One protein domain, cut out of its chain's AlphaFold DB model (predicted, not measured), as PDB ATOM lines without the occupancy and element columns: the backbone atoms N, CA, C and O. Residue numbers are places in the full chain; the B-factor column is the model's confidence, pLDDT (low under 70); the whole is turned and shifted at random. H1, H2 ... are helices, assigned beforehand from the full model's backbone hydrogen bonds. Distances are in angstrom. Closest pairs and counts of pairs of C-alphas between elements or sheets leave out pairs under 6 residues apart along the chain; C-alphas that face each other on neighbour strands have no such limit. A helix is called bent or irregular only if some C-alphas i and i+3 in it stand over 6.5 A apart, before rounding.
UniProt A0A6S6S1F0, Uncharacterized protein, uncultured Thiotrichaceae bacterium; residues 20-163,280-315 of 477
ATOM      1  N   ALA A  20     221.458 350.535 179.679       56.19
ATOM      2  CA  ALA A  20     222.454 351.583 179.465       56.19
ATOM      3  C   ALA A  20     223.836 351.060 179.021       56.19
ATOM      4  O   ALA A  20     224.566 351.761 178.322       56.19
ATOM      5  N   LEU A  21     224.223 349.840 179.407       49.12
ATOM      6  CA  LEU A  21     225.467 349.225 178.953       49.12
ATOM      7  C   LEU A  21     225.359 348.824 177.476       49.12
ATOM      8  O   LEU A  21     226.252 349.152 176.703       49.12
ATOM      9  N   ILE A  22     224.266 348.168 177.072       54.31
ATOM     10  CA  ILE A  22     224.049 347.684 175.696       54.31
ATOM     11  C   ILE A  22     223.946 348.859 174.711       54.31
ATOM     12  O   ILE A  22     224.574 348.817 173.648       54.31
ATOM     13  N   ASP A  23     223.252 349.934 175.095       57.69
ATOM     14  CA  ASP A  23     223.155 351.154 174.285       57.69
ATOM     15  C   ASP A  23     224.528 351.818 174.086       57.69
ATOM     16  O   ASP A  23     224.857 352.282 172.989       57.69
ATOM     17  N   ASN A  24     225.396 351.791 175.102       64.88
ATOM     18  CA  ASN A  24     226.737 352.367 175.000       64.88
ATOM     19  C   ASN A  24     227.640 351.612 174.017       64.88
ATOM     20  O   ASN A  24     228.393 352.253 173.285       64.88
ATOM     21  N   TRP A  25     227.564 350.277 173.946       65.56
ATOM     22  CA  TRP A  25     228.403 349.504 173.021       65.56
ATOM     23  C   TRP A  25     228.032 349.759 171.563       65.56
ATOM     24  O   TRP A  25     228.918 350.015 170.749       65.56
ATOM     25  N   GLN A  26     226.740 349.751 171.222       63.00
ATOM     26  CA  GLN A  26     226.298 350.032 169.850       63.00
ATOM     27  C   GLN A  26     226.714 351.437 169.406       63.00
ATOM     28  O   GLN A  26     227.279 351.614 168.324       63.00
ATOM     29  N   THR A  27     226.506 352.427 170.275       68.69
ATOM     30  CA  THR A  27     226.893 353.814 170.001       68.69
ATOM     31  C   THR A  27     228.414 353.942 169.862       68.69
ATOM     32  O   THR A  27     228.894 354.600 168.940       68.69
ATOM     33  N   ALA A  28     229.191 353.257 170.710       73.62
ATOM     34  CA  ALA A  28     230.649 353.219 170.618       73.62
ATOM     35  C   ALA A  28     231.141 352.580 169.310       73.62
ATOM     36  O   ALA A  28     232.062 353.113 168.696       73.62
ATOM     37  N   PHE A  29     230.516 351.495 168.836       73.44
ATOM     38  CA  PHE A  29     230.857 350.882 167.547       73.44
ATOM     39  C   PHE A  29     230.570 351.812 166.368       73.44
ATOM     40  O   PHE A  29     231.385 351.895 165.450       73.44
ATOM     41  N   ILE A  30     229.456 352.550 166.405       71.31
ATOM     42  CA  ILE A  30     229.133 353.548 165.378       71.31
ATOM     43  C   ILE A  30     230.182 354.664 165.380       71.31
ATOM     44  O   ILE A  30     230.732 354.971 164.324       71.31
ATOM     45  N   TRP A  31     230.520 355.231 166.543       77.69
ATOM     46  CA  TRP A  31     231.561 356.261 166.656       77.69
ATOM     47  C   TRP A  31     232.939 355.762 166.229       77.69
ATOM     48  O   TRP A  31     233.676 356.491 165.568       77.69
ATOM     49  N   LEU A  32     233.279 354.518 166.561       79.19
ATOM     50  CA  LEU A  32     234.520 353.879 166.143       79.19
ATOM     51  C   LEU A  32     234.560 353.705 164.620       79.19
ATOM     52  O   LEU A  32     235.557 354.064 163.998       79.19
ATOM     53  N   ALA A  33     233.472 353.240 163.999       73.19
ATOM     54  CA  ALA A  33     233.365 353.132 162.545       73.19
ATOM     55  C   ALA A  33     233.478 354.506 161.863       73.19
ATOM     56  O   ALA A  33     234.245 354.665 160.913       73.19
ATOM     57  N   LEU A  34     232.786 355.522 162.386       78.25
ATOM     58  CA  LEU A  34     232.856 356.901 161.895       78.25
ATOM     59  C   LEU A  34     234.276 357.468 162.030       78.25
ATOM     60  O   LEU A  34     234.794 358.073 161.093       78.25
ATOM     61  N   GLY A  35     234.939 357.207 163.158       82.88
ATOM     62  CA  GLY A  35     236.332 357.571 163.397       82.88
ATOM     63  C   GLY A  35     237.286 356.931 162.388       82.88
ATOM     64  O   GLY A  35     238.139 357.626 161.836       82.88
ATOM     65  N   ILE A  36     237.106 355.641 162.079       80.38
ATOM     66  CA  ILE A  36     237.882 354.934 161.047       80.38
ATOM     67  C   ILE A  36     237.649 355.557 159.666       80.38
ATOM     68  O   ILE A  36     238.615 355.780 158.937       80.38
ATOM     69  N   ILE A  37     236.401 355.883 159.309       76.62
ATOM     70  CA  ILE A  37     236.063 356.507 158.018       76.62
ATOM     71  C   ILE A  37     236.698 357.900 157.901       76.62
ATOM     72  O   ILE A  37     237.352 358.196 156.902       76.62
ATOM     73  N   VAL A  38     236.559 358.752 158.922       84.19
ATOM     74  CA  VAL A  38     237.151 360.102 158.929       84.19
ATOM     75  C   VAL A  38     238.674 360.021 158.864       84.19
ATOM     76  O   VAL A  38     239.297 360.732 158.073       84.19
ATOM     77  N   PHE A  39     239.284 359.122 159.639       84.25
ATOM     78  CA  PHE A  39     240.720 358.875 159.580       84.25
ATOM     79  C   PHE A  39     241.153 358.430 158.176       84.25
ATOM     80  O   PHE A  39     242.096 358.989 157.617       84.25
ATOM     81  N   ALA A  40     240.431 357.491 157.562       78.75
ATOM     82  CA  ALA A  40     240.700 357.031 156.206       78.75
ATOM     83  C   ALA A  40     240.617 358.163 155.175       78.75
ATOM     84  O   ALA A  40     241.516 358.293 154.343       78.75
ATOM     85  N   LEU A  41     239.593 359.018 155.259       80.62
ATOM     86  CA  LEU A  41     239.432 360.184 154.391       80.62
ATOM     87  C   LEU A  41     240.586 361.180 154.553       80.62
ATOM     88  O   LEU A  41     241.135 361.638 153.552       80.62
ATOM     89  N   LEU A  42     241.005 361.477 155.786       86.25
ATOM     90  CA  LEU A  42     242.149 362.357 156.053       86.25
ATOM     91  C   LEU A  42     243.454 361.778 155.490       86.25
ATOM     92  O   LEU A  42     244.250 362.494 154.868       86.25
ATOM     93  N   VAL A  43     243.674 360.472 155.658       83.56
ATOM     94  CA  VAL A  43     244.852 359.790 155.114       83.56
ATOM     95  C   VAL A  43     244.826 359.776 153.586       83.56
ATOM     96  O   VAL A  43     245.841 360.107 152.969       83.56
ATOM     97  N   LEU A  44     243.691 359.468 152.957       79.19
ATOM     98  CA  LEU A  44     243.544 359.500 151.499       79.19
ATOM     99  C   LEU A  44     243.745 360.912 150.949       79.19
ATOM    100  O   LEU A  44     244.551 361.100 150.041       79.19
ATOM    101  N   PHE A  45     243.100 361.918 151.542       85.06
ATOM    102  CA  PHE A  45     243.233 363.316 151.131       85.06
ATOM    103  C   PHE A  45     244.684 363.803 151.229       85.06
ATOM    104  O   PHE A  45     245.219 364.393 150.287       85.06
ATOM    105  N   SER A  46     245.364 363.507 152.342       85.81
ATOM    106  CA  SER A  46     246.777 363.863 152.515       85.81
ATOM    107  C   SER A  46     247.693 363.123 151.533       85.81
ATOM    108  O   SER A  46     248.654 363.711 151.029       85.81
ATOM    109  N   SER A  47     247.375 361.868 151.201       78.31
ATOM    110  CA  SER A  47     248.133 361.052 150.249       78.31
ATOM    111  C   SER A  47     247.955 361.533 148.808       78.31
ATOM    112  O   SER A  47     248.949 361.682 148.100       78.31
ATOM    113  N   ILE A  48     246.727 361.870 148.398       78.44
ATOM    114  CA  ILE A  48     246.422 362.471 147.090       78.44
ATOM    115  C   ILE A  48     247.142 363.813 146.952       78.44
ATOM    116  O   ILE A  48     247.829 364.046 145.959       78.44
ATOM    117  N   ARG A  49     247.067 364.677 147.975       86.62
ATOM    118  CA  ARG A  49     247.750 365.979 147.966       86.62
ATOM    119  C   ARG A  49     249.268 365.832 147.819       86.62
ATOM    120  O   ARG A  49     249.880 366.607 147.092       86.62
ATOM    121  N   ARG A  50     249.883 364.842 148.478       83.69
ATOM    122  CA  ARG A  50     251.320 364.540 148.320       83.69
ATOM    123  C   ARG A  50     251.650 363.988 146.932       83.69
ATOM    124  O   ARG A  50     252.658 364.402 146.366       83.69
ATOM    125  N   GLY A  51     250.792 363.125 146.384       78.38
ATOM    126  CA  GLY A  51     250.929 362.583 145.031       78.38
ATOM    127  C   GLY A  51     250.896 363.675 143.958       78.38
ATOM    128  O   GLY A  51     251.781 363.720 143.111       78.38
ATOM    129  N   LEU A  52     249.955 364.621 144.057       80.06
ATOM    130  CA  LEU A  52     249.872 365.786 143.163       80.06
ATOM    131  C   LEU A  52     251.089 366.718 143.277       80.06
ATOM    132  O   LEU A  52     251.452 367.382 142.314       80.06
ATOM    133  N   GLN A  53     251.744 366.755 144.441       88.81
ATOM    134  CA  GLN A  53     252.981 367.513 144.663       88.81
ATOM    135  C   GLN A  53     254.250 366.769 144.209       88.81
ATOM    136  O   GLN A  53     255.349 367.268 144.442       88.81
ATOM    137  N   GLY A  54     254.133 365.564 143.636       84.06
ATOM    138  CA  GLY A  54     255.279 364.741 143.232       84.06
ATOM    139  C   GLY A  54     256.126 364.217 144.399       84.06
ATOM    140  O   GLY A  54     257.217 363.692 144.185       84.06
ATOM    141  N   LYS A  55     255.655 364.350 145.646       86.00
ATOM    142  CA  LYS A  55     256.364 363.850 146.832       86.00
ATOM    143  C   LYS A  55     256.101 362.356 146.998       86.00
ATOM    144  O   LYS A  55     254.983 361.890 146.782       86.00
ATOM    145  N   HIS A  56     257.111 361.606 147.444       77.88
ATOM    146  CA  HIS A  56     256.953 360.179 147.718       77.88
ATOM    147  C   HIS A  56     255.818 359.929 148.726       77.88
ATOM    148  O   HIS A  56     255.832 360.420 149.858       77.88
ATOM    149  N   VAL A  57     254.821 359.155 148.297       75.94
ATOM    150  CA  VAL A  57     253.708 358.724 149.145       75.94
ATOM    151  C   VAL A  57     254.208 357.627 150.081       75.94
ATOM    152  O   VAL A  57     254.871 356.680 149.651       75.94
ATOM    153  N   ASN A  58     253.900 357.751 151.373       76.00
ATOM    154  CA  ASN A  58     254.375 356.815 152.382       76.00
ATOM    155  C   ASN A  58     253.605 355.486 152.270       76.00
ATOM    156  O   ASN A  58     252.502 355.347 152.799       76.00
ATOM    157  N   LYS A  59     254.179 354.515 151.549       74.69
ATOM    158  CA  LYS A  59     253.537 353.222 151.235       74.69
ATOM    159  C   LYS A  59     253.163 352.415 152.483       74.69
ATOM    160  O   LYS A  59     252.212 351.644 152.441       74.69
ATOM    161  N   GLY A  60     253.881 352.618 153.590       79.25
ATOM    162  CA  GLY A  60     253.672 351.883 154.837       79.25
ATOM    163  C   GLY A  60     252.341 352.171 155.536       79.25
ATOM    164  O   GLY A  60     251.890 351.337 156.307       79.25
ATOM    165  N   MET A  61     251.685 353.307 155.260       77.75
ATOM    166  CA  MET A  61     250.462 353.708 155.976       77.75
ATOM    167  C   MET A  61     249.171 353.184 155.327       77.75
ATOM    168  O   MET A  61     248.133 353.113 155.978       77.75
ATOM    169  N   LEU A  62     249.228 352.777 154.055       75.56
ATOM    170  CA  LEU A  62     248.050 352.328 153.311       75.56
ATOM    171  C   LEU A  62     247.413 351.030 153.854       75.56
ATOM    172  O   LEU A  62     246.186 350.982 153.944       75.56
ATOM    173  N   PRO A  63     248.180 349.991 154.251       79.31
ATOM    174  CA  PRO A  63     247.606 348.765 154.809       79.31
ATOM    175  C   PRO A  63     246.781 349.025 156.075       79.31
ATOM    176  O   PRO A  63     245.749 348.387 156.264       79.31
ATOM    177  N   PHE A  64     247.201 349.995 156.895       80.75
ATOM    178  CA  PHE A  64     246.521 350.379 158.136       80.75
ATOM    179  C   PHE A  64     245.195 351.097 157.911       80.75
ATOM    180  O   PHE A  64     244.363 351.110 158.804       80.75
ATOM    181  N   VAL A  65     244.978 351.686 156.736       79.44
ATOM    182  CA  VAL A  65     243.671 352.248 156.370       79.44
ATOM    183  C   VAL A  65     242.825 351.190 155.680       79.44
ATOM    184  O   VAL A  65     241.670 350.989 156.030       79.44
ATOM    185  N   LYS A  66     243.423 350.472 154.728       81.25
ATOM    186  CA  LYS A  66     242.746 349.491 153.884       81.25
ATOM    187  C   LYS A  66     242.116 348.357 154.681       81.25
ATOM    188  O   LYS A  66     240.936 348.089 154.496       81.25
ATOM    189  N   TRP A  67     242.886 347.677 155.532       82.81
ATOM    190  CA  TRP A  67     242.383 346.498 156.236       82.81
ATOM    191  C   TRP A  67     241.237 346.834 157.192       82.81
ATOM    192  O   TRP A  67     240.213 346.168 157.088       82.81
ATOM    193  N   PRO A  68     241.318 347.873 158.044       81.06
ATOM    194  CA  PRO A  68     240.189 348.258 158.887       81.06
ATOM    195  C   PRO A  68     238.946 348.662 158.101       81.06
ATOM    196  O   PRO A  68     237.850 348.322 158.521       81.06
ATOM    197  N   LEU A  69     239.089 349.331 156.952       78.56
ATOM    198  CA  LEU A  69     237.945 349.699 156.107       78.56
ATOM    199  C   LEU A  69     237.278 348.468 155.487       78.56
ATOM    200  O   LEU A  69     236.053 348.367 155.457       78.56
ATOM    201  N   LEU A  70     238.094 347.508 155.047       81.00
ATOM    202  CA  LEU A  70     237.627 346.244 154.487       81.00
ATOM    203  C   LEU A  70     236.971 345.376 155.570       81.00
ATOM    204  O   LEU A  70     235.890 344.845 155.347       81.00
ATOM    205  N   PHE A  71     237.564 345.293 156.765       82.31
ATOM    206  CA  PHE A  71     236.975 344.596 157.910       82.31
ATOM    207  C   PHE A  71     235.718 345.283 158.433       82.31
ATOM    208  O   PHE A  71     234.784 344.587 158.813       82.31
ATOM    209  N   ALA A  72     235.660 346.616 158.434       79.62
ATOM    210  CA  ALA A  72     234.454 347.345 158.805       79.62
ATOM    211  C   ALA A  72     233.327 347.025 157.819       79.62
ATOM    212  O   ALA A  72     232.268 346.578 158.240       79.62
ATOM    213  N   SER A  73     233.574 347.160 156.514       77.94
ATOM    214  CA  SER A  73     232.585 346.836 155.479       77.94
ATOM    215  C   SER A  73     232.143 345.369 155.518       77.94
ATOM    216  O   SER A  73     230.949 345.087 155.606       77.94
ATOM    217  N   ALA A  74     233.092 344.427 155.525       81.12
ATOM    218  CA  ALA A  74     232.781 343.003 155.603       81.12
ATOM    219  C   ALA A  74     232.060 342.659 156.913       81.12
ATOM    220  O   ALA A  74     231.089 341.912 156.895       81.12
ATOM    221  N   GLY A  75     232.487 343.234 158.038       82.25
ATOM    222  CA  GLY A  75     231.853 343.052 159.340       82.25
ATOM    223  C   GLY A  75     230.407 343.542 159.359       82.25
ATOM    224  O   GLY A  75     229.536 342.808 159.820       82.25
ATOM    225  N   PHE A  76     230.132 344.725 158.797       76.94
ATOM    226  CA  PHE A  76     228.767 345.241 158.658       76.94
ATOM    227  C   PHE A  76     227.896 344.323 157.791       76.94
ATOM    228  O   PHE A  76     226.780 344.002 158.199       76.94
ATOM    229  N   ASN A  77     228.409 343.840 156.655       76.00
ATOM    230  CA  ASN A  77     227.648 342.944 155.780       76.00
ATOM    231  C   ASN A  77     227.413 341.560 156.412       76.00
ATOM    232  O   ASN A  77     226.284 341.080 156.387       76.00
ATOM    233  N   ILE A  78     228.419 340.955 157.053       83.12
ATOM    234  CA  ILE A  78     228.283 339.681 157.790       83.12
ATOM    235  C   ILE A  78     227.230 339.824 158.892       83.12
ATOM    236  O   ILE A  78     226.299 339.023 158.977       83.12
ATOM    237  N   PHE A  79     227.369 340.856 159.727       79.62
ATOM    238  CA  PHE A  79     226.447 341.114 160.825       79.62
ATOM    239  C   PHE A  79     225.022 341.295 160.299       79.62
ATOM    240  O   PHE A  79     224.092 340.672 160.801       79.62
ATOM    241  N   PHE A  80     224.839 342.080 159.239       72.50
ATOM    242  CA  PHE A  80     223.520 342.291 158.664       72.50
ATOM    243  C   PHE A  80     222.892 341.008 158.123       72.50
ATOM    244  O   PHE A  80     221.769 340.670 158.501       72.50
ATOM    245  N   THR A  81     223.604 340.286 157.257       75.31
ATOM    246  CA  THR A  81     223.085 339.059 156.654       75.31
ATOM    247  C   THR A  81     222.703 338.049 157.733       75.31
ATOM    248  O   THR A  81     221.660 337.406 157.626       75.31
ATOM    249  N   TYR A  82     223.466 337.981 158.825       81.81
ATOM    250  CA  TYR A  82     223.106 337.164 159.978       81.81
ATOM    251  C   TYR A  82     221.737 337.553 160.564       81.81
ATOM    252  O   TYR A  82     220.872 336.698 160.733       81.81
ATOM    253  N   TYR A  83     221.484 338.838 160.827       75.12
ATOM    254  CA  TYR A  83     220.207 339.268 161.413       75.12
ATOM    255  C   TYR A  83     219.008 339.149 160.467       75.12
ATOM    256  O   TYR A  83     217.907 338.869 160.938       75.12
ATOM    257  N   VAL A  84     219.198 339.326 159.155       73.25
ATOM    258  CA  VAL A  84     218.121 339.152 158.160       73.25
ATOM    259  C   VAL A  84     217.644 337.716 158.102       73.25
ATOM    260  O   VAL A  84     216.444 337.466 158.024       73.25
ATOM    261  N   PHE A  85     218.583 336.775 158.129       75.88
ATOM    262  CA  PHE A  85     218.285 335.353 158.015       75.88
ATOM    263  C   PHE A  85     218.074 334.680 159.372       75.88
ATOM    264  O   PHE A  85     217.701 333.513 159.407       75.88
ATOM    265  N   LEU A  86     218.224 335.405 160.489       76.19
ATOM    266  CA  LEU A  86     217.948 334.893 161.833       76.19
ATOM    267  C   LEU A  86     216.544 334.265 161.966       76.19
ATOM    268  O   LEU A  86     216.450 333.181 162.542       76.19
ATOM    269  N   PRO A  87     215.461 334.851 161.403       71.06
ATOM    270  CA  PRO A  87     214.131 334.237 161.430       71.06
ATOM    271  C   PRO A  87     214.043 332.918 160.650       71.06
ATOM    272  O   PRO A  87     213.182 332.095 160.944       71.06
ATOM    273  N   ALA A  88     214.926 332.700 159.669       74.31
ATOM    274  CA  ALA A  88     215.015 331.454 158.908       74.31
ATOM    275  C   ALA A  88     215.820 330.360 159.640       74.31
ATOM    276  O   ALA A  88     215.891 329.229 159.164       74.31
ATOM    277  N   GLY A  89     216.411 330.684 160.795       82.25
ATOM    278  CA  GLY A  89     217.205 329.778 161.617       82.25
ATOM    279  C   GLY A  89     218.660 330.224 161.745       82.25
ATOM    280  O   GLY A  89     219.256 330.776 160.821       82.25
ATOM    281  N   VAL A  90     219.249 329.942 162.908       85.50
ATOM    282  CA  VAL A  90     220.624 330.344 163.259       85.50
ATOM    283  C   VAL A  90     221.657 329.783 162.273       85.50
ATOM    284  O   VAL A  90     222.600 330.481 161.906       85.50
ATOM    285  N   GLU A  91     221.464 328.551 161.796       89.19
ATOM    286  CA  GLU A  91     222.377 327.907 160.841       89.19
ATOM    287  C   GLU A  91     222.355 328.591 159.469       89.19
ATOM    288  O   GLU A  91     223.409 328.900 158.909       89.19
ATOM    289  N   VAL A  92     221.158 328.896 158.955       85.00
ATOM    290  CA  VAL A  92     220.973 329.595 157.673       85.00
ATOM    291  C   VAL A  92     221.545 331.008 157.764       85.00
ATOM    292  O   VAL A  92     222.238 331.457 156.847       85.00
ATOM    293  N   ALA A  93     221.321 331.683 158.893       78.94
ATOM    294  CA  ALA A  93     221.878 332.996 159.186       78.94
ATOM    295  C   ALA A  93     223.408 333.009 159.180       78.94
ATOM    296  O   ALA A  93     224.016 333.826 158.487       78.94
ATOM    297  N   ALA A  94     224.035 332.086 159.913       86.50
ATOM    298  CA  ALA A  94     225.487 331.980 159.995       86.50
ATOM    299  C   ALA A  94     226.113 331.658 158.633       86.50
ATOM    300  O   ALA A  94     227.073 332.312 158.224       86.50
ATOM    301  N   PHE A  95     225.543 330.696 157.902       88.12
ATOM    302  CA  PHE A  95     226.030 330.327 156.575       88.12
ATOM    303  C   PHE A  95     225.955 331.507 155.601       88.12
ATOM    304  O   PHE A  95     226.950 331.854 154.962       88.12
ATOM    305  N   SER A  96     224.800 332.170 155.538       82.19
ATOM    306  CA  SER A  96     224.578 333.306 154.639       82.19
ATOM    307  C   SER A  96     225.522 334.467 154.965       82.19
ATOM    308  O   SER A  96     226.079 335.083 154.058       82.19
ATOM    309  N   ALA A  97     225.767 334.725 156.252       83.25
ATOM    310  CA  ALA A  97     226.699 335.748 156.708       83.25
ATOM    311  C   ALA A  97     228.141 335.478 156.253       83.25
ATOM    312  O   ALA A  97     228.796 336.378 155.726       83.25
ATOM    313  N   ILE A  98     228.621 334.237 156.378       85.50
ATOM    314  CA  ILE A  98     229.959 333.843 155.909       85.50
ATOM    315  C   ILE A  98     230.074 334.012 154.390       85.50
ATOM    316  O   ILE A  98     231.062 334.569 153.905       85.50
ATOM    317  N   VAL A  99     229.056 333.574 153.639       84.62
ATOM    318  CA  VAL A  99     229.017 333.724 152.176       84.62
ATOM    319  C   VAL A  99     229.081 335.201 151.787       84.62
ATOM    320  O   VAL A  99     229.899 335.568 150.944       84.62
ATOM    321  N   MET A 100     228.299 336.062 152.443       82.12
ATOM    322  CA  MET A 100     228.299 337.500 152.164       82.12
ATOM    323  C   MET A 100     229.650 338.157 152.479       82.12
ATOM    324  O   MET A 100     230.144 338.966 151.694       82.12
ATOM    325  N   GLY A 101     230.305 337.759 153.574       82.62
ATOM    326  CA  GLY A 101     231.668 338.200 153.880       82.62
ATOM    327  C   GLY A 101     232.670 337.844 152.772       82.62
ATOM    328  O   GLY A 101     233.524 338.660 152.417       82.62
ATOM    329  N   GLY A 102     232.531 336.655 152.180       82.56
ATOM    330  CA  GLY A 102     233.316 336.230 151.020       82.56
ATOM    331  C   GLY A 102     233.036 337.059 149.762       82.56
ATOM    332  O   GLY A 102     233.977 337.442 149.064       82.56
ATOM    333  N   VAL A 103     231.767 337.390 149.499       82.31
ATOM    334  CA  VAL A 103     231.364 338.227 148.354       82.31
ATOM    335  C   VAL A 103     231.960 339.635 148.458       82.31
ATOM    336  O   VAL A 103     232.536 340.101 147.477       82.31
ATOM    337  N   ASN A 104     231.950 340.269 149.635       81.38
ATOM    338  CA  ASN A 104     232.585 341.585 149.833       81.38
ATOM    339  C   ASN A 104     234.091 341.574 149.538       81.38
ATOM    340  O   ASN A 104     234.641 342.504 148.945       81.38
ATOM    341  N   LEU A 105     234.789 340.517 149.960       80.88
ATOM    342  CA  LEU A 105     236.212 340.358 149.655       80.88
ATOM    343  C   LEU A 105     236.444 340.181 148.147       80.88
ATOM    344  O   LEU A 105     237.398 340.742 147.601       80.88
ATOM    345  N   ALA A 106     235.567 339.431 147.472       82.19
ATOM    346  CA  ALA A 106     235.614 339.241 146.026       82.19
ATOM    347  C   ALA A 106     235.320 340.542 145.259       82.19
ATOM    348  O   ALA A 106     235.990 340.826 144.267       82.19
ATOM    349  N   GLU A 107     234.394 341.367 145.740       79.75
ATOM    350  CA  GLU A 107     234.087 342.682 145.170       79.75
ATOM    351  C   GLU A 107     235.304 343.614 145.208       79.75
ATOM    352  O   GLU A 107     235.687 344.189 144.187       79.75
ATOM    353  N   ALA A 108     236.006 343.678 146.344       78.44
ATOM    354  CA  ALA A 108     237.243 344.451 146.457       78.44
ATOM    355  C   ALA A 108     238.323 343.991 145.454       78.44
ATOM    356  O   ALA A 108     239.149 344.793 145.003       78.44
ATOM    357  N   TYR A 109     238.331 342.706 145.092       81.50
ATOM    358  CA  TYR A 109     239.217 342.164 144.063       81.50
ATOM    359  C   TYR A 109     238.740 342.507 142.642       81.50
ATOM    360  O   TYR A 109     239.555 342.890 141.802       81.50
ATOM    361  N   LEU A 110     237.431 342.437 142.381       82.69
ATOM    362  CA  LEU A 110     236.813 342.829 141.109       82.69
ATOM    363  C   LEU A 110     237.094 344.293 140.766       82.69
ATOM    364  O   LEU A 110     237.493 344.589 139.640       82.69
ATOM    365  N   VAL A 111     236.982 345.199 141.739       82.88
ATOM    366  CA  VAL A 111     237.301 346.620 141.537       82.88
ATOM    367  C   VAL A 111     238.756 346.796 141.093       82.88
ATOM    368  O   VAL A 111     239.022 347.518 140.131       82.88
ATOM    369  N   ARG A 112     239.708 346.084 141.716       81.50
ATOM    370  CA  ARG A 112     241.116 346.108 141.273       81.50
ATOM    371  C   ARG A 112     241.289 345.575 139.860       81.50
ATOM    372  O   ARG A 112     242.016 346.177 139.076       81.50
ATOM    373  N   LEU A 113     240.607 344.482 139.525       81.44
ATOM    374  CA  LEU A 113     240.645 343.900 138.185       81.44
ATOM    375  C   LEU A 113     240.150 344.900 137.125       81.44
ATOM    376  O   LEU A 113     240.783 345.046 136.079       81.44
ATOM    377  N   ILE A 114     239.057 345.621 137.394       85.88
ATOM    378  CA  ILE A 114     238.522 346.651 136.489       85.88
ATOM    379  C   ILE A 114     239.561 347.748 136.242       85.88
ATOM    380  O   ILE A 114     239.801 348.134 135.100       85.88
ATOM    381  N   ILE A 115     240.222 348.228 137.294       83.81
ATOM    382  CA  ILE A 115     241.210 349.306 137.165       83.81
ATOM    383  C   ILE A 115     242.464 348.816 136.433       83.81
ATOM    384  O   ILE A 115     242.972 349.505 135.545       83.81
ATOM    385  N   ALA A 116     242.944 347.612 136.752       80.25
ATOM    386  CA  ALA A 116     244.090 347.012 136.080       80.25
ATOM    387  C   ALA A 116     243.811 346.801 134.581       80.25
ATOM    388  O   ALA A 116     244.631 347.151 133.732       80.25
ATOM    389  N   THR A 117     242.630 346.284 134.231       84.62
ATOM    390  CA  THR A 117     242.232 346.067 132.829       84.62
ATOM    391  C   THR A 117     242.055 347.373 132.062       84.62
ATOM    392  O   THR A 117     242.488 347.445 130.912       84.62
ATOM    393  N   TRP A 118     241.518 348.417 132.700       86.69
ATOM    394  CA  TRP A 118     241.459 349.766 132.132       86.69
ATOM    395  C   TRP A 118     242.856 350.327 131.843       86.69
ATOM    396  O   TRP A 118     243.124 350.786 130.736       86.69
ATOM    397  N   ARG A 119     243.786 350.222 132.800       81.50
ATOM    398  CA  ARG A 119     245.170 350.703 132.650       81.50
ATOM    399  C   ARG A 119     245.936 349.998 131.527       81.50
ATOM    400  O   ARG A 119     246.800 350.604 130.899       81.50
ATOM    401  N   HIS A 120     245.657 348.717 131.309       81.75
ATOM    402  CA  HIS A 120     246.296 347.902 130.276       81.75
ATOM    403  C   HIS A 120     245.553 347.910 128.929       81.75
ATOM    404  O   HIS A 120     245.906 347.129 128.048       81.75
ATOM    405  N   ASP A 121     244.560 348.791 128.768       86.31
ATOM    406  CA  ASP A 121     243.771 348.982 127.543       86.31
ATOM    407  C   ASP A 121     243.030 347.709 127.068       86.31
ATOM    408  O   ASP A 121     242.710 347.512 125.894       86.31
ATOM    409  N   LEU A 122     242.719 346.807 128.008       86.56
ATOM    410  CA  LEU A 122     241.992 345.558 127.762       86.56
ATOM    411  C   LEU A 122     240.481 345.819 127.743       86.56
ATOM    412  O   LEU A 122     239.737 345.367 128.617       86.56
ATOM    413  N   THR A 123     240.019 346.551 126.729       85.94
ATOM    414  CA  THR A 123     238.636 347.054 126.615       85.94
ATOM    415  C   THR A 123     237.550 345.979 126.739       85.94
ATOM    416  O   THR A 123     236.504 346.242 127.333       85.94
ATOM    417  N   VAL A 124     237.782 344.761 126.234       87.75
ATOM    418  CA  VAL A 124     236.816 343.648 126.328       87.75
ATOM    419  C   VAL A 124     236.651 343.172 127.771       87.75
ATOM    420  O   VAL A 124     235.528 343.085 128.265       87.75
ATOM    421  N   VAL A 125     237.765 342.908 128.464       84.56
ATOM    422  CA  VAL A 125     237.748 342.444 129.861       84.56
ATOM    423  C   VAL A 125     237.204 343.542 130.768       84.56
ATOM    424  O   VAL A 125     236.393 343.256 131.643       84.56
ATOM    425  N   PHE A 126     237.574 344.798 130.508       85.19
ATOM    426  CA  PHE A 126     237.042 345.956 131.216       85.19
ATOM    427  C   PHE A 126     235.514 346.038 131.105       85.19
ATOM    428  O   PHE A 126     234.842 346.096 132.129       85.19
ATOM    429  N   ARG A 127     234.945 345.977 129.890       87.50
ATOM    430  CA  ARG A 127     233.484 346.024 129.681       87.50
ATOM    431  C   ARG A 127     232.762 344.871 130.371       87.50
ATOM    432  O   ARG A 127     231.714 345.088 130.973       87.50
ATOM    433  N   LEU A 128     233.324 343.666 130.293       87.38
ATOM    434  CA  LEU A 128     232.744 342.477 130.912       87.38
ATOM    435  C   LEU A 128     232.787 342.578 132.442       87.38
ATOM    436  O   LEU A 128     231.777 342.345 133.097       87.38
ATOM    437  N   ALA A 129     233.911 343.015 133.012       84.81
ATOM    438  CA  ALA A 129     234.028 343.252 134.445       84.81
ATOM    439  C   ALA A 129     233.056 344.350 134.919       84.81
ATOM    440  O   ALA A 129     232.383 344.171 135.930       84.81
ATOM    441  N   LEU A 130     232.902 345.442 134.165       85.69
ATOM    442  CA  LEU A 130     231.949 346.520 134.465       85.69
ATOM    443  C   LEU A 130     230.494 346.013 134.478       85.69
ATOM    444  O   LEU A 130     229.735 346.342 135.389       85.69
ATOM    445  N   LEU A 131     230.137 345.159 133.513       88.50
ATOM    446  CA  LEU A 131     228.809 344.549 133.401       88.50
ATOM    447  C   LEU A 131     228.454 343.677 134.612       88.50
ATOM    448  O   LEU A 131     227.300 343.684 135.025       88.50
ATOM    449  N   PHE A 132     229.420 342.969 135.205       84.38
ATOM    450  CA  PHE A 132     229.192 342.183 136.427       84.38
ATOM    451  C   PHE A 132     229.265 343.015 137.707       84.38
ATOM    452  O   PHE A 132     228.534 342.747 138.656       84.38
ATOM    453  N   THR A 133     230.121 344.033 137.740       82.81
ATOM    454  CA  THR A 133     230.373 344.785 138.975       82.81
ATOM    455  C   THR A 133     229.259 345.782 139.266       82.81
ATOM    456  O   THR A 133     228.891 345.927 140.424       82.81
ATOM    457  N   ILE A 134     228.650 346.418 138.250       85.88
ATOM    458  CA  ILE A 134     227.523 347.342 138.482       85.88
ATOM    459  C   ILE A 134     226.358 346.651 139.209       85.88
ATOM    460  O   ILE A 134     225.931 347.186 140.227       85.88
ATOM    461  N   PRO A 135     225.829 345.494 138.755       82.50
ATOM    462  CA  PRO A 135     224.727 344.830 139.448       82.50
ATOM    463  C   PRO A 135     225.083 344.389 140.867       82.50
ATOM    464  O   PRO A 135     224.254 344.538 141.761       82.50
ATOM    465  N   VAL A 136     226.304 343.883 141.085       80.94
ATOM    466  CA  VAL A 136     226.780 343.476 142.418       80.94
ATOM    467  C   VAL A 136     226.842 344.680 143.356       80.94
ATOM    468  O   VAL A 136     226.288 344.624 144.449       80.94
ATOM    469  N   PHE A 137     227.402 345.794 142.889       79.25
ATOM    470  CA  PHE A 137     227.477 347.042 143.643       79.25
ATOM    471  C   PHE A 137     226.087 347.615 143.949       79.25
ATOM    472  O   PHE A 137     225.795 348.032 145.069       79.25
ATOM    473  N   LEU A 138     225.182 347.605 142.964       79.44
ATOM    474  CA  LEU A 138     223.811 348.085 143.135       79.44
ATOM    475  C   LEU A 138     223.033 347.216 144.135       79.44
ATOM    476  O   LEU A 138     222.268 347.739 144.947       79.44
ATOM    477  N   TYR A 139     223.260 345.901 144.103       79.06
ATOM    478  CA  TYR A 139     222.723 344.968 145.087       79.06
ATOM    479  C   TYR A 139     223.304 345.226 146.478       79.06
ATOM    480  O   TYR A 139     222.532 345.295 147.432       79.06
ATOM    481  N   SER A 140     224.620 345.427 146.604       74.12
ATOM    482  CA  SER A 140     225.270 345.732 147.885       74.12
ATOM    483  C   SER A 140     224.710 347.020 148.499       74.12
ATOM    484  O   SER A 140     224.305 347.025 149.663       74.12
ATOM    485  N   LEU A 141     224.534 348.077 147.695       74.19
ATOM    486  CA  LEU A 141     223.881 349.319 148.123       74.19
ATOM    487  C   LEU A 141     222.436 349.103 148.589       74.19
ATOM    488  O   LEU A 141     222.016 349.680 149.593       74.19
ATOM    489  N   MET A 142     221.657 348.285 147.877       72.62
ATOM    490  CA  MET A 142     220.270 347.994 148.251       72.62
ATOM    491  C   MET A 142     220.195 347.148 149.528       72.62
ATOM    492  O   MET A 142     219.399 347.448 150.421       72.62
ATOM    493  N   ALA A 143     221.047 346.128 149.641       70.12
ATOM    494  CA  ALA A 143     221.155 345.272 150.813       70.12
ATOM    495  C   ALA A 143     221.532 346.106 152.044       70.12
ATOM    496  O   ALA A 143     220.806 346.108 153.040       70.12
ATOM    497  N   ALA A 144     222.582 346.915 151.939       68.06
ATOM    498  CA  ALA A 144     223.016 347.799 153.007       68.06
ATOM    499  C   ALA A 144     221.976 348.891 153.330       68.06
ATOM    500  O   ALA A 144     221.689 349.131 154.500       68.06
ATOM    501  N   GLY A 145     221.318 349.506 152.344       66.62
ATOM    502  CA  GLY A 145     220.235 350.468 152.595       66.62
ATOM    503  C   GLY A 145     219.060 349.853 153.366       66.62
ATOM    504  O   GLY A 145     218.584 350.428 154.349       66.62
ATOM    505  N   SER A 146     218.636 348.646 152.975       66.69
ATOM    506  CA  SER A 146     217.583 347.908 153.680       66.69
ATOM    507  C   SER A 146     217.994 347.558 155.114       66.69
ATOM    508  O   SER A 146     217.184 347.697 156.028       66.69
ATOM    509  N   SER A 147     219.274 347.238 155.334       64.94
ATOM    510  CA  SER A 147     219.808 346.873 156.647       64.94
ATOM    511  C   SER A 147     219.676 347.936 157.711       64.94
ATOM    512  O   SER A 147     219.152 347.686 158.801       64.94
ATOM    513  N   PHE A 148     220.119 349.142 157.380       65.25
ATOM    514  CA  PHE A 148     220.093 350.260 158.300       65.25
ATOM    515  C   PHE A 148     218.659 350.657 158.630       65.25
ATOM    516  O   PHE A 148     218.363 350.968 159.782       65.25
ATOM    517  N   SER A 149     217.765 350.593 157.639       64.12
ATOM    518  CA  SER A 149     216.336 350.831 157.843       64.12
ATOM    519  C   SER A 149     215.748 349.832 158.845       64.12
ATOM    520  O   SER A 149     215.139 350.233 159.836       64.12
ATOM    521  N   THR A 150     216.016 348.535 158.660       65.81
ATOM    522  CA  THR A 150     215.547 347.472 159.558       65.81
ATOM    523  C   THR A 150     216.098 347.626 160.982       65.81
ATOM    524  O   THR A 150     215.338 347.514 161.944       65.81
ATOM    525  N   MET A 151     217.392 347.935 161.150       63.94
ATOM    526  CA  MET A 151     217.981 348.154 162.480       63.94
ATOM    527  C   MET A 151     217.406 349.380 163.187       63.94
ATOM    528  O   MET A 151     217.083 349.308 164.372       63.94
ATOM    529  N   MET A 152     217.266 350.506 162.488       66.00
ATOM    530  CA  MET A 152     216.747 351.721 163.110       66.00
ATOM    531  C   MET A 152     215.249 351.620 163.421       66.00
ATOM    532  O   MET A 152     214.830 352.114 164.467       66.00
ATOM    533  N   ASN A 153     214.455 350.934 162.590       68.38
ATOM    534  CA  ASN A 153     213.058 350.632 162.917       68.38
ATOM    535  C   ASN A 153     212.965 349.764 164.176       68.38
ATOM    536  O   ASN A 153     212.215 350.101 165.086       68.38
ATOM    537  N   LYS A 154     213.807 348.728 164.297       69.75
ATOM    538  CA  LYS A 154     213.846 347.893 165.505       69.75
ATOM    539  C   LYS A 154     214.258 348.679 166.754       69.75
ATOM    540  O   LYS A 154     213.729 348.435 167.834       69.75
ATOM    541  N   ASN A 155     215.174 349.639 166.618       68.94
ATOM    542  CA  ASN A 155     215.554 350.515 167.726       68.94
ATOM    543  C   ASN A 155     214.381 351.424 168.140       68.94
ATOM    544  O   ASN A 155     214.072 351.544 169.322       68.94
ATOM    545  N   LYS A 156     213.648 351.984 167.171       72.88
ATOM    546  CA  LYS A 156     212.436 352.766 167.441       72.88
ATOM    547  C   LYS A 156     211.357 351.930 168.141       72.88
ATOM    548  O   LYS A 156     210.785 352.396 169.123       72.88
ATOM    549  N   ASP A 157     211.118 350.703 167.687       74.50
ATOM    550  CA  ASP A 157     210.160 349.786 168.316       74.50
ATOM    551  C   ASP A 157     210.593 349.414 169.741       74.50
ATOM    552  O   ASP A 157     209.777 349.423 170.660       74.50
ATOM    553  N   SER A 158     211.891 349.184 169.961       70.88
ATOM    554  CA  SER A 158     212.452 348.937 171.294       70.88
ATOM    555  C   SER A 158     212.295 350.142 172.230       70.88
ATOM    556  O   SER A 158     211.934 349.971 173.399       70.88
ATOM    557  N   GLN A 159     212.482 351.363 171.723       72.69
ATOM    558  CA  GLN A 159     212.241 352.590 172.484       72.69
ATOM    559  C   GLN A 159     210.760 352.759 172.836       72.69
ATOM    560  O   GLN A 159     210.442 353.070 173.984       72.69
ATOM    561  N   ILE A 160     209.850 352.513 171.889       78.44
ATOM    562  CA  ILE A 160     208.401 352.575 172.131       78.44
ATOM    563  C   ILE A 160     207.987 351.520 173.162       78.44
ATOM    564  O   ILE A 160     207.254 351.834 174.098       78.44
ATOM    565  N   ALA A 161     208.491 350.290 173.043       75.50
ATOM    566  CA  ALA A 161     208.226 349.238 174.017       75.50
ATOM    567  C   ALA A 161     208.725 349.613 175.419       75.50
ATOM    568  O   ALA A 161     207.996 349.449 176.393       75.50
ATOM    569  N   SER A 162     209.926 350.186 175.522       74.69
ATOM    570  CA  SER A 162     210.484 350.644 176.801       74.69
ATOM    571  C   SER A 162     209.662 351.790 177.402       74.69
ATOM    572  O   SER A 162     209.417 351.817 178.606       74.69
ATOM    573  N   GLN A 163     209.160 352.716 176.578       83.06
ATOM    574  CA  GLN A 163     208.248 353.769 177.036       83.06
ATOM    575  C   GLN A 163     206.913 353.206 177.540       83.06
ATOM    576  O   GLN A 163     206.406 353.676 178.556       83.06
ATOM    577  N   THR A 280     211.965 350.287 150.772       46.97
ATOM    578  CA  THR A 280     211.804 351.494 149.963       46.97
ATOM    579  C   THR A 280     213.063 351.671 149.140       46.97
ATOM    580  O   THR A 280     214.130 351.991 149.654       46.97
ATOM    581  N   LEU A 281     212.934 351.439 147.837       39.31
ATOM    582  CA  LEU A 281     213.935 351.824 146.858       39.31
ATOM    583  C   LEU A 281     213.203 352.478 145.683       39.31
ATOM    584  O   LEU A 281     212.378 351.841 145.038       39.31
ATOM    585  N   LEU A 282     213.513 353.762 145.458       42.97
ATOM    586  CA  LEU A 282     212.968 354.651 144.416       42.97
ATOM    587  C   LEU A 282     211.503 355.119 144.597       42.97
ATOM    588  O   LEU A 282     210.748 355.204 143.636       42.97
ATOM    589  N   GLY A 283     211.118 355.501 145.824       40.84
ATOM    590  CA  GLY A 283     209.809 356.118 146.117       40.84
ATOM    591  C   GLY A 283     209.651 356.628 147.557       40.84
ATOM    592  O   GLY A 283     208.659 356.339 148.205       40.84
ATOM    593  N   PHE A 284     210.697 357.298 148.052       44.25
ATOM    594  CA  PHE A 284     210.879 358.059 149.303       44.25
ATOM    595  C   PHE A 284     209.880 357.914 150.474       44.25
ATOM    596  O   PHE A 284     208.874 358.614 150.547       44.25
ATOM    597  N   GLY A 285     210.324 357.207 151.521       41.28
ATOM    598  CA  GLY A 285     210.164 357.668 152.905       41.28
ATOM    599  C   GLY A 285     211.426 358.431 153.326       41.28
ATOM    600  O   GLY A 285     212.439 357.818 153.655       41.28
ATOM    601  N   LEU A 286     211.404 359.766 153.255       41.38
ATOM    602  CA  LEU A 286     212.512 360.643 153.662       41.38
ATOM    603  C   LEU A 286     212.689 360.593 155.187       41.38
ATOM    604  O   LEU A 286     212.042 361.323 155.931       41.38
ATOM    605  N   GLY A 287     213.560 359.708 155.657       58.53
ATOM    606  CA  GLY A 287     213.931 359.605 157.063       58.53
ATOM    607  C   GLY A 287     215.174 358.743 157.249       58.53
ATOM    608  O   GLY A 287     216.044 358.693 156.387       58.53
ATOM    609  N   ILE A 288     215.228 358.035 158.367       53.72
ATOM    610  CA  ILE A 288     216.234 357.048 158.797       53.72
ATOM    611  C   ILE A 288     216.896 356.216 157.670       53.72
ATOM    612  O   ILE A 288     218.117 356.042 157.671       53.72
ATOM    613  N   ALA A 289     216.130 355.757 156.674       54.94
ATOM    614  CA  ALA A 289     216.647 354.987 155.538       54.94
ATOM    615  C   ALA A 289     217.646 355.776 154.664       54.94
ATOM    616  O   ALA A 289     218.596 355.201 154.138       54.94
ATOM    617  N   ALA A 290     217.492 357.101 154.555       62.59
ATOM    618  CA  ALA A 290     218.417 357.962 153.821       62.59
ATOM    619  C   ALA A 290     219.791 358.039 154.499       62.59
ATOM    620  O   ALA A 290     220.809 358.026 153.814       62.59
ATOM    621  N   VAL A 291     219.840 358.065 155.837       62.22
ATOM    622  CA  VAL A 291     221.110 358.064 156.584       62.22
ATOM    623  C   VAL A 291     221.843 356.742 156.366       62.22
ATOM    624  O   VAL A 291     223.028 356.747 156.047       62.22
ATOM    625  N   GLY A 292     221.123 355.621 156.457       63.72
ATOM    626  CA  GLY A 292     221.663 354.296 156.156       63.72
ATOM    627  C   GLY A 292     222.221 354.179 154.739       63.72
ATOM    628  O   GLY A 292     223.335 353.696 154.545       63.72
ATOM    629  N   PHE A 293     221.482 354.693 153.755       66.81
ATOM    630  CA  PHE A 293     221.928 354.749 152.366       66.81
ATOM    631  C   PHE A 293     223.180 355.621 152.186       66.81
ATOM    632  O   PHE A 293     224.120 355.195 151.525       66.81
ATOM    633  N   ILE A 294     223.238 356.809 152.801       68.94
ATOM    634  CA  ILE A 294     224.411 357.697 152.728       68.94
ATOM    635  C   ILE A 294     225.643 357.031 153.350       68.94
ATOM    636  O   ILE A 294     226.723 357.094 152.769       68.94
ATOM    637  N   VAL A 295     225.497 356.375 154.506       68.19
ATOM    638  CA  VAL A 295     226.601 355.669 155.179       68.19
ATOM    639  C   VAL A 295     227.078 354.476 154.351       68.19
ATOM    640  O   VAL A 295     228.282 354.301 154.174       68.19
ATOM    641  N   SER A 296     226.151 353.689 153.800       71.44
ATOM    642  CA  SER A 296     226.469 352.586 152.888       71.44
ATOM    643  C   SER A 296     227.212 353.081 151.647       71.44
ATOM    644  O   SER A 296     228.294 352.584 151.345       71.44
ATOM    645  N   LEU A 297     226.702 354.126 150.994       75.88
ATOM    646  CA  LEU A 297     227.335 354.743 149.834       75.88
ATOM    647  C   LEU A 297     228.724 355.297 150.177       75.88
ATOM    648  O   LEU A 297     229.656 355.154 149.388       75.88
ATOM    649  N   ALA A 298     228.898 355.892 151.359       72.69
ATOM    650  CA  ALA A 298     230.192 356.379 151.832       72.69
ATOM    651  C   ALA A 298     231.202 355.239 152.064       72.69
ATOM    652  O   ALA A 298     232.363 355.372 151.685       72.69
ATOM    653  N   LEU A 299     230.774 354.114 152.645       73.12
ATOM    654  CA  LEU A 299     231.627 352.937 152.849       73.12
ATOM    655  C   LEU A 299     232.027 352.290 151.519       73.12
ATOM    656  O   LEU A 299     233.212 352.072 151.275       73.12
ATOM    657  N   GLU A 300     231.054 352.044 150.647       75.75
ATOM    658  CA  GLU A 300     231.247 351.503 149.298       75.75
ATOM    659  C   GLU A 300     232.201 352.381 148.470       75.75
ATOM    660  O   GLU A 300     233.226 351.924 147.958       75.75
ATOM    661  N   SER A 301     231.938 353.691 148.419       76.88
ATOM    662  CA  SER A 301     232.797 354.641 147.701       76.88
ATOM    663  C   SER A 301     234.203 354.743 148.297       76.88
ATOM    664  O   SER A 301     235.170 354.894 147.546       76.88
ATOM    665  N   ALA A 302     234.359 354.605 149.618       75.75
ATOM    666  CA  ALA A 302     235.669 354.573 150.256       75.75
ATOM    667  C   ALA A 302     236.475 353.328 149.852       75.75
ATOM    668  O   ALA A 302     237.667 353.448 149.568       75.75
ATOM    669  N   ILE A 303     235.849 352.150 149.758       76.00
ATOM    670  CA  ILE A 303     236.519 350.918 149.300       76.00
ATOM    671  C   ILE A 303     236.968 351.065 147.847       76.00
ATOM    672  O   ILE A 303     238.135 350.801 147.535       76.00
ATOM    673  N   VAL A 304     236.075 351.545 146.976       78.75
ATOM    674  CA  VAL A 304     236.391 351.800 145.564       78.75
ATOM    675  C   VAL A 304     237.531 352.815 145.441       78.75
ATOM    676  O   VAL A 304     238.489 352.585 144.703       78.75
ATOM    677  N   GLY A 305     237.488 353.899 146.220       76.31
ATOM    678  CA  GLY A 305     238.521 354.934 146.244       76.31
ATOM    679  C   GLY A 305     239.889 354.428 146.714       76.31
ATOM    680  O   GLY A 305     240.907 354.749 146.098       76.31
ATOM    681  N   VAL A 306     239.937 353.597 147.762       76.19
ATOM    682  CA  VAL A 306     241.187 352.966 148.229       76.19
ATOM    683  C   VAL A 306     241.739 352.011 147.171       76.19
ATOM    684  O   VAL A 306     242.941 352.035 146.904       76.19
ATOM    685  N   GLY A 307     240.879 351.199 146.545       75.75
ATOM    686  CA  GLY A 307     241.267 350.304 145.452       75.75
ATOM    687  C   GLY A 307     241.864 351.064 144.267       75.75
ATOM    688  O   GLY A 307     242.935 350.703 143.777       75.75
ATOM    689  N   PHE A 308     241.224 352.168 143.875       79.69
ATOM    690  CA  PHE A 308     241.695 353.075 142.827       79.69
ATOM    691  C   PHE A 308     243.056 353.692 143.153       79.69
ATOM    692  O   PHE A 308     243.970 353.682 142.327       79.69
ATOM    693  N   PHE A 309     243.225 354.186 144.379       74.69
ATOM    694  CA  PHE A 309     244.473 354.804 144.810       74.69
ATOM    695  C   PHE A 309     245.645 353.806 144.858       74.69
ATOM    696  O   PHE A 309     246.755 354.129 144.429       74.69
ATOM    697  N   GLU A 310     245.413 352.590 145.363       76.12
ATOM    698  CA  GLU A 310     246.441 351.548 145.475       76.12
ATOM    699  C   GLU A 310     246.993 351.138 144.099       76.12
ATOM    700  O   GLU A 310     248.215 351.049 143.921       76.12
ATOM    701  N   GLU A 311     246.095 350.954 143.129       77.12
ATOM    702  CA  GLU A 311     246.421 350.502 141.775       77.12
ATOM    703  C   GLU A 311     247.137 351.588 140.952       77.12
ATOM    704  O   GLU A 311     248.070 351.299 140.194       77.12
ATOM    705  N   LEU A 312     246.763 352.859 141.139       74.62
ATOM    706  CA  LEU A 312     247.407 353.974 140.444       74.62
ATOM    707  C   LEU A 312     248.789 354.320 141.005       74.62
ATOM    708  O   LEU A 312     249.718 354.548 140.228       74.62
ATOM    709  N   PHE A 313     248.941 354.376 142.331       72.00
ATOM    710  CA  PHE A 313     250.095 355.043 142.946       72.00
ATOM    711  C   PHE A 313     251.076 354.120 143.677       72.00
ATOM    712  O   PHE A 313     252.220 354.522 143.904       72.00
ATOM    713  N   ILE A 314     250.679 352.907 144.083       71.19
ATOM    714  CA  ILE A 314     251.486 352.115 145.031       71.19
ATOM    715  C   ILE A 314     252.048 350.846 144.415       71.19
ATOM    716  O   ILE A 314     253.274 350.660 144.427       71.19
ATOM    717  N   LYS A 315     251.171 349.961 143.940       69.06
ATOM    718  CA  LYS A 315     251.559 348.642 143.448       69.06
ATOM    719  C   LYS A 315     250.598 348.234 142.330       69.06
ATOM    720  O   LYS A 315     249.567 347.646 142.638       69.06
TER     721      LYS A 315
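This is residues 20 to 163 and 280 to 315 of the 477 residues of an uncharacterized protein of uncultured Thiotrichaceae bacterium (UniProt A0A6S6S1F0). Five long helices make an elongated up-and-down bundle, with H5 and H2 through its middle, the hairpin of H3 and H4 packed on one side and H1 on another. The helices cross more than they align, and residues 20 to 31 of H1 and 154 to 163 of H4 stick out from the body. The printed part has 180 residues with five named helices, H1 to H5 in that order, and no named strand; its class is all helix. It is compact, with a radius of gyration of the C-alphas of 18.4 A, and spans 59 by 35 by 34 A.

Start at H4, residues 123 to 163, the longest helix. With its residues 141 to 152 it touches residues 288 to 300 of H5, residues 288 to 313; the closest C-alphas are those of Gly 145 and Phe 293, 4.6 A apart, and the two run opposite ways at a shallow tilt of 34.9 degrees, only just short of steep. Residues 123 to 136 of H4 touch residues 107 to 118 of H3, residues 90 to 119, closest at the C-alphas of Thr 117 and Phe 126, 5.4 A; this is a hairpin at a steep tilt of 38 degrees. H3 forms another hairpin with H2, residues 59 to 88, where the C-alphas of Ile 78 and Ala 97 come closest at 4.4 A. H2 and H5, the hubs, touch four helices each; they touch each other, closest at the C-alphas of Ser 73 and Leu 299, 6.7 A. Look last at H1, residues 20 to 52: its residues 33 to 43 touch residues 65 to 72 of H2, closest at the C-alphas of Ala 40 and Val 65, 5.6 A, while H1 stays apart from H3 and H4. In the backbones of H1 and H5 every O i to N i+4 pair is within hydrogen-bond range; in H2 it is 20 of 26, in H3 25 of 26 and in H4 36 of 37.

Find C-alpha 123 at (238.636, 347.054, 126.615); from there H4 runs 59.3 A to C-alpha 163, with a kink of 25 degrees near residue 132. It is neither bent nor irregular, but only just: C-alphas 132 and 135 are 6.0 A apart. H1 begins at C-alpha 20, (222.454, 351.583, 179.465), and measures 47.7 A; H2 measures 44.9 A, H3 44.2 A and H5 37.4 A, ending at C-alpha 313, (250.095, 355.043, 142.946). H2 is irregular, with C-alphas 84 and 87 at 7.1 A.

The two C-alphas farthest apart are those of Asp 121 and Gln 163, 61.1 A. Residues 164 to 279 are not printed, and C-alphas 163 and 280 stand 27.4 A apart across the cut. The links H2 to H3 and H3 to H4 are tight, and H1 to H2 is short. The mean pLDDT of the printed part is 75.7; look for values under 70 at residues 20 to 27, 144 to 155, 280 to 295 and 315.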